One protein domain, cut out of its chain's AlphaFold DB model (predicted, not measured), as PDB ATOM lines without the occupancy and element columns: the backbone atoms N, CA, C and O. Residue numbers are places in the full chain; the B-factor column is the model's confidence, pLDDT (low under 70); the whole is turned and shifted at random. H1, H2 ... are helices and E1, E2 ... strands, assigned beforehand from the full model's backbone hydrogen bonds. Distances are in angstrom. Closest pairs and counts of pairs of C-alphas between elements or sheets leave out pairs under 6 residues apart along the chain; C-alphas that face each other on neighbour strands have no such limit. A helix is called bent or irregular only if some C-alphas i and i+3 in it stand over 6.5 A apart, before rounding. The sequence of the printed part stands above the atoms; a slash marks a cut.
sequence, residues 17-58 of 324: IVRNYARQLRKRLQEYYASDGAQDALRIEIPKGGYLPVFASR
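This is residues 17 to 58 of the 324 residues of an uncharacterized protein of Silvibacterium bohemicum (UniProt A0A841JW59). One long helix, H1, runs the length of the model, and the chain then folds back beside it as a small hairpin of two short strands, E1 and E2. E1 is the strand next to the helix, near its residues 25 to 33, and E2 lies on the far side of E1, away from H1. The printed part has 42 residues, with one named helix and two named strands in the order H1, E1, E2 along the chain; the sheet has the order E1 - E2 and is antiparallel. The class is mixed, helices and strands, with 18 residues in the helix and 8 in the strands. The whole is only just compact, close to loose, with a radius of gyration of the C-alphas of 10.7 A, and it is elongated, spanning 31 by 17 by 10 A.

H1, residues 17 to 34, comes first, and in its backbone every O i to N i+4 pair is within hydrogen-bond range. E1, residues 42 to 45, has 4 pairs of C-alphas within 8 A of H1. The closest C-alphas of the two are those of Leu 29 and Ile 44, 7.3 A apart, and the centres of H1 and E1 are 12.4 A apart. E2, residues 54 to 57, is the antiparallel neighbour of E1, and the two are a hairpin. The angle between their N-to-C directions is 150 degrees. The C-alphas of Ile 44 and Phe 55 face each other at 4.8 A, and those of Leu 42 and Ser 57 at 5.1 A. N 43 and O 56 are within hydrogen-bond range at 2.9 A, as are N 54 and O 45 at 2.8 A. H1 and E2 are apart.

H1 begins with C-alpha 17 at (-7.076, -46.082, -75.505) and ends with C-alpha 34 at (2.505, -57.795, -54.435), 25.9 A from first to last C-alpha. It is not bent. E1 goes from Leu 42 to Glu 45 and measures 9.9 A from first to last C-alpha. E2 goes from Val 54 to Ser 57, measures 10.1 A in the same way, and ends with C-alpha 57 at (13.201, -65.063, -63.846).

The two C-alphas farthest apart are those of Ile 17 and Arg 58, the first and last printed residues, at 32.2 A. The printed part has no cut. The link from H1 to E1 has 7 residues and the link from E1 to E2 has 8; both are short links. The mean pLDDT of the printed part is 84.4, and one printed residue, Arg 58, is under 70.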
ATOM      1  N   ILE A  17      -6.478 -44.818 -75.951       76.31
ATOM      2  CA  ILE A  17      -7.076 -46.082 -75.505       76.31
ATOM      3  C   ILE A  17      -5.964 -47.048 -75.090       76.31
ATOM      4  O   ILE A  17      -5.975 -47.573 -73.975       76.31
ATOM      5  N   VAL A  18      -4.942 -47.215 -75.931       78.12
ATOM      6  CA  VAL A  18      -3.813 -48.116 -75.648       78.12
ATOM      7  C   VAL A  18      -3.015 -47.645 -74.433       78.12
ATOM      8  O   VAL A  18      -2.636 -48.459 -73.586       78.12
ATOM      9  N   ARG A  19      -2.828 -46.328 -74.276       82.75
ATOM     10  CA  ARG A  19      -2.208 -45.737 -73.078       82.75
ATOM     11  C   ARG A  19      -2.968 -46.070 -71.797       82.75
ATOM     12  O   ARG A  19      -2.333 -46.409 -70.795       82.75
ATOM     13  N   ASN A  20      -4.297 -45.984 -71.815       81.62
ATOM     14  CA  ASN A  20      -5.130 -46.259 -70.645       81.62
ATOM     15  C   ASN A  20      -5.075 -47.748 -70.260       81.62
ATOM     16  O   ASN A  20      -4.704 -48.080 -69.131       81.62
ATOM     17  N   TYR A  21      -5.277 -48.649 -71.226       84.25
ATOM     18  CA  TYR A  21      -5.169 -50.092 -70.986       84.25
ATOM     19  C   TYR A  21      -3.773 -50.504 -70.505       84.25
ATOM     20  O   TYR A  21      -3.650 -51.302 -69.575       84.25
ATOM     21  N   ALA A  22      -2.704 -49.913 -71.049       85.38
ATOM     22  CA  ALA A  22      -1.344 -50.176 -70.586       85.38
ATOM     23  C   ALA A  22      -1.086 -49.658 -69.158       85.38
ATOM     24  O   ALA A  22      -0.273 -50.234 -68.434       85.38
ATOM     25  N   ARG A  23      -1.737 -48.570 -68.716       86.38
ATOM     26  CA  ARG A  23      -1.674 -48.117 -67.311       86.38
ATOM     27  C   ARG A  23      -2.404 -49.091 -66.390       86.38
ATOM     28  O   ARG A  23      -1.859 -49.466 -65.354       86.38
ATOM     29  N   GLN A  24      -3.591 -49.537 -66.790       88.62
ATOM     30  CA  GLN A  24      -4.398 -50.468 -66.005       88.62
ATOM     31  C   GLN A  24      -3.734 -51.846 -65.877       88.62
ATOM     32  O   GLN A  24      -3.711 -52.414 -64.788       88.62
ATOM     33  N   LEU A  25      -3.126 -52.349 -66.956       89.94
ATOM     34  CA  LEU A  25      -2.389 -53.612 -66.945       89.94
ATOM     35  C   LEU A  25      -1.164 -53.554 -66.023       89.94
ATOM     36  O   LEU A  25      -0.970 -54.464 -65.225       89.94
ATOM     37  N   ARG A  26      -0.379 -52.465 -66.065       92.00
ATOM     38  CA  ARG A  26       0.751 -52.270 -65.134       92.00
ATOM     39  C   ARG A  26       0.301 -52.284 -63.676       92.00
ATOM     40  O   ARG A  26       0.945 -52.933 -62.862       92.00
ATOM     41  N   LYS A  27      -0.803 -51.595 -63.364       90.12
ATOM     42  CA  LYS A  27      -1.368 -51.561 -62.009       90.12
ATOM     43  C   LYS A  27      -1.763 -52.966 -61.537       90.12
ATOM     44  O   LYS A  27      -1.336 -53.376 -60.468       90.12
ATOM     45  N   ARG A  28      -2.482 -53.727 -62.368       90.00
ATOM     46  CA  ARG A  28      -2.898 -55.102 -62.041       90.00
ATOM     47  C   ARG A  28      -1.723 -56.065 -61.882       90.00
ATOM     48  O   ARG A  28      -1.740 -56.875 -60.969       90.00
ATOM     49  N   LEU A  29      -0.701 -55.970 -62.738       91.31
ATOM     50  CA  LEU A  29       0.515 -56.781 -62.601       91.31
ATOM     51  C   LEU A  29       1.258 -56.446 -61.302       91.31
ATOM     52  O   LEU A  29       1.716 -57.348 -60.610       91.31
ATOM     53  N   GLN A  30       1.343 -55.163 -60.943       88.31
ATOM     54  CA  GLN A  30       1.955 -54.742 -59.685       88.31
ATOM     55  C   GLN A  30       1.177 -55.257 -58.465       88.31
ATOM     56  O   GLN A  30       1.801 -55.739 -57.527       88.31
ATOM     57  N   GLU A  31      -0.154 -55.169 -58.481       88.25
ATOM     58  CA  GLU A  31      -1.022 -55.692 -57.418       88.25
ATOM     59  C   GLU A  31      -0.881 -57.215 -57.290       88.25
ATOM     60  O   GLU A  31      -0.629 -57.714 -56.199       88.25
ATOM     61  N   TYR A  32      -0.931 -57.938 -58.411       89.94
ATOM     62  CA  TYR A  32      -0.784 -59.393 -58.445       89.94
ATOM     63  C   TYR A  32       0.562 -59.869 -57.882       89.94
ATOM     64  O   TYR A  32       0.596 -60.748 -57.025       89.94
ATOM     65  N   TYR A  33       1.677 -59.261 -58.301       88.94
ATOM     66  CA  TYR A  33       3.007 -59.621 -57.792       88.94
ATOM     67  C   TYR A  33       3.297 -59.084 -56.381       88.94
ATOM     68  O   TYR A  33       4.318 -59.448 -55.798       88.94
ATOM     69  N   ALA A  34       2.440 -58.219 -55.832       84.12
ATOM     70  CA  ALA A  34       2.505 -57.795 -54.435       84.12
ATOM     71  C   ALA A  34       1.752 -58.750 -53.490       84.12
ATOM     72  O   ALA A  34       2.048 -58.747 -52.296       84.12
ATOM     73  N   SER A  35       0.818 -59.561 -54.004       85.56
ATOM     74  CA  SER A  35       0.086 -60.575 -53.236       85.56
ATOM     75  C   SER A  35       0.311 -61.987 -53.787       85.56
ATOM     76  O   SER A  35       1.304 -62.636 -53.456       85.56
ATOM     77  N   ASP A  36      -0.595 -62.461 -54.636       79.62
ATOM     78  CA  ASP A  36      -0.803 -63.872 -54.964       79.62
ATOM     79  C   ASP A  36       0.358 -64.441 -55.785       79.62
ATOM     80  O   ASP A  36       0.740 -65.594 -55.611       79.62
ATOM     81  N   GLY A  37       0.954 -63.608 -56.642       81.94
ATOM     82  CA  GLY A  37       2.097 -63.954 -57.483       81.94
ATOM     83  C   GLY A  37       3.454 -63.617 -56.862       81.94
ATOM     84  O   GLY A  37       4.468 -63.682 -57.555       81.94
ATOM     85  N   ALA A  38       3.530 -63.223 -55.583       81.00
ATOM     86  CA  ALA A  38       4.785 -62.761 -54.971       81.00
ATOM     87  C   ALA A  38       5.926 -63.802 -55.014       81.00
ATOM     88  O   ALA A  38       7.101 -63.429 -54.964       81.00
ATOM     89  N   GLN A  39       5.589 -65.094 -55.112       82.44
ATOM     90  CA  GLN A  39       6.547 -66.205 -55.198       82.44
ATOM     91  C   GLN A  39       6.638 -66.840 -56.593       82.44
ATOM     92  O   GLN A  39       7.356 -67.828 -56.758       82.44
ATOM     93  N   ASP A  40       5.959 -66.289 -57.600       83.38
ATOM     94  CA  ASP A  40       6.015 -66.841 -58.949       83.38
ATOM     95  C   ASP A  40       7.424 -66.718 -59.536       83.38
ATOM     96  O   ASP A  40       8.078 -65.673 -59.471       83.38
ATOM     97  N   ALA A  41       7.887 -67.802 -60.158       82.81
ATOM     98  CA  ALA A  41       9.212 -67.864 -60.772       82.81
ATOM     99  C   ALA A  41       9.362 -66.909 -61.972       82.81
ATOM    100  O   ALA A  41      10.480 -66.518 -62.309       82.81
ATOM    101  N   LEU A  42       8.243 -66.538 -62.606       84.06
ATOM    102  CA  LEU A  42       8.181 -65.703 -63.799       84.06
ATOM    103  C   LEU A  42       7.464 -64.384 -63.495       84.06
ATOM    104  O   LEU A  42       6.270 -64.363 -63.195       84.06
ATOM    105  N   ARG A  43       8.179 -63.273 -63.659       87.31
ATOM    106  CA  ARG A  43       7.642 -61.926 -63.466       87.31
ATOM    107  C   ARG A  43       7.499 -61.200 -64.796       87.31
ATOM    108  O   ARG A  43       8.471 -61.055 -65.533       87.31
ATOM    109  N   ILE A  44       6.288 -60.739 -65.092       90.88
ATOM    110  CA  ILE A  44       5.970 -59.960 -66.292       90.88
ATOM    111  C   ILE A  44       5.996 -58.474 -65.940       90.88
ATOM    112  O   ILE A  44       5.214 -58.009 -65.112       90.88
ATOM    113  N   GLU A  45       6.853 -57.706 -66.608       87.69
ATOM    114  CA  GLU A  45       6.957 -56.258 -66.434       87.69
ATOM    115  C   GLU A  45       6.736 -55.526 -67.755       87.69
ATOM    116  O   GLU A  45       7.243 -55.920 -68.800       87.69
ATOM    117  N   ILE A  46       5.982 -54.424 -67.725       88.75
ATOM    118  CA  ILE A  46       5.777 -53.562 -68.897       88.75
ATOM    119  C   ILE A  46       6.398 -52.195 -68.582       88.75
ATOM    120  O   ILE A  46       5.791 -51.420 -67.830       88.75
ATOM    121  N   PRO A  47       7.580 -51.859 -69.136       85.62
ATOM    122  CA  PRO A  47       8.299 -50.630 -68.807       85.62
ATOM    123  C   PRO A  47       7.468 -49.367 -69.045       85.62
ATOM    124  O   PRO A  47       6.644 -49.302 -69.963       85.62
ATOM    125  N   LYS A  48       7.683 -48.326 -68.235       78.25
ATOM    126  CA  LYS A  48       7.087 -47.003 -68.481       78.25
ATOM    127  C   LYS A  48       7.625 -46.455 -69.813       78.25
ATOM    128  O   LYS A  48       8.815 -46.544 -70.076       78.25
ATOM    129  N   GLY A  49       6.741 -45.930 -70.663       76.62
ATOM    130  CA  GLY A  49       7.100 -45.435 -72.004       76.62
ATOM    131  C   GLY A  49       7.232 -46.511 -73.094       76.62
ATOM    132  O   GLY A  49       7.314 -46.164 -74.271       76.62
ATOM    133  N   GLY A  50       7.190 -47.800 -72.729       76.81
ATOM    134  CA  GLY A  50       7.167 -48.933 -73.658       76.81
ATOM    135  C   GLY A  50       5.858 -49.725 -73.595       76.81
ATOM    136  O   GLY A  50       5.087 -49.601 -72.644       76.81
ATOM    137  N   TYR A  51       5.610 -50.554 -74.609       81.06
ATOM    138  CA  TYR A  51       4.431 -51.434 -74.681       81.06
ATOM    139  C   TYR A  51       4.790 -52.916 -74.848       81.06
ATOM    140  O   TYR A  51       3.897 -53.754 -74.939       81.06
ATOM    141  N   LEU A  52       6.083 -53.242 -74.878       81.19
ATOM    142  CA  LEU A  52       6.566 -54.614 -74.968       81.19
ATOM    143  C   LEU A  52       6.760 -55.186 -73.554       81.19
ATOM    144  O   LEU A  52       7.439 -54.544 -72.748       81.19
ATOM    145  N   PRO A  53       6.159 -56.346 -73.231       86.12
ATOM    146  CA  PRO A  53       6.380 -57.011 -71.955       86.12
ATOM    147  C   PRO A  53       7.785 -57.625 -71.892       86.12
ATOM    148  O   PRO A  53       8.279 -58.185 -72.869       86.12
ATOM    149  N   VAL A  54       8.402 -57.533 -70.719       87.50
ATOM    150  CA  VAL A  54       9.687 -58.134 -70.361       87.50
ATOM    151  C   VAL A  54       9.426 -59.220 -69.324       87.50
ATOM    152  O   VAL A  54       8.653 -59.017 -68.390       87.50
ATOM    153  N   PHE A  55      10.071 -60.370 -69.490       89.06
ATOM    154  CA  PHE A  55       9.933 -61.518 -68.601       89.06
ATOM    155  C   PHE A  55      11.216 -61.686 -67.785       89.06
ATOM    156  O   PHE A  55      12.282 -61.916 -68.356       89.06
ATOM    157  N   ALA A  56      11.122 -61.563 -66.462       81.88
ATOM    158  CA  ALA A  56      12.239 -61.743 -65.539       81.88
ATOM    159  C   ALA A  56      12.073 -63.046 -64.741       81.88
ATOM    160  O   ALA A  56      11.004 -63.302 -64.187       81.88
ATOM    161  N   SER A  57      13.133 -63.857 -64.680       78.75
ATOM    162  CA  SER A  57      13.201 -65.063 -63.846       78.75
ATOM    163  C   SER A  57      13.943 -64.758 -62.547       78.75
ATOM    164  O   SER A  57      15.001 -64.121 -62.570       78.75
ATOM    165  N   ARG A  58      13.404 -65.191 -61.402       69.25
ATOM    166  CA  ARG A  58      14.037 -64.964 -60.095       69.25
ATOM    167  C   ARG A  58      15.124 -66.015 -59.845       69.25
ATOM    168  O   ARG A  58      14.831 -67.117 -59.396       69.25
TER     169      ARG A  58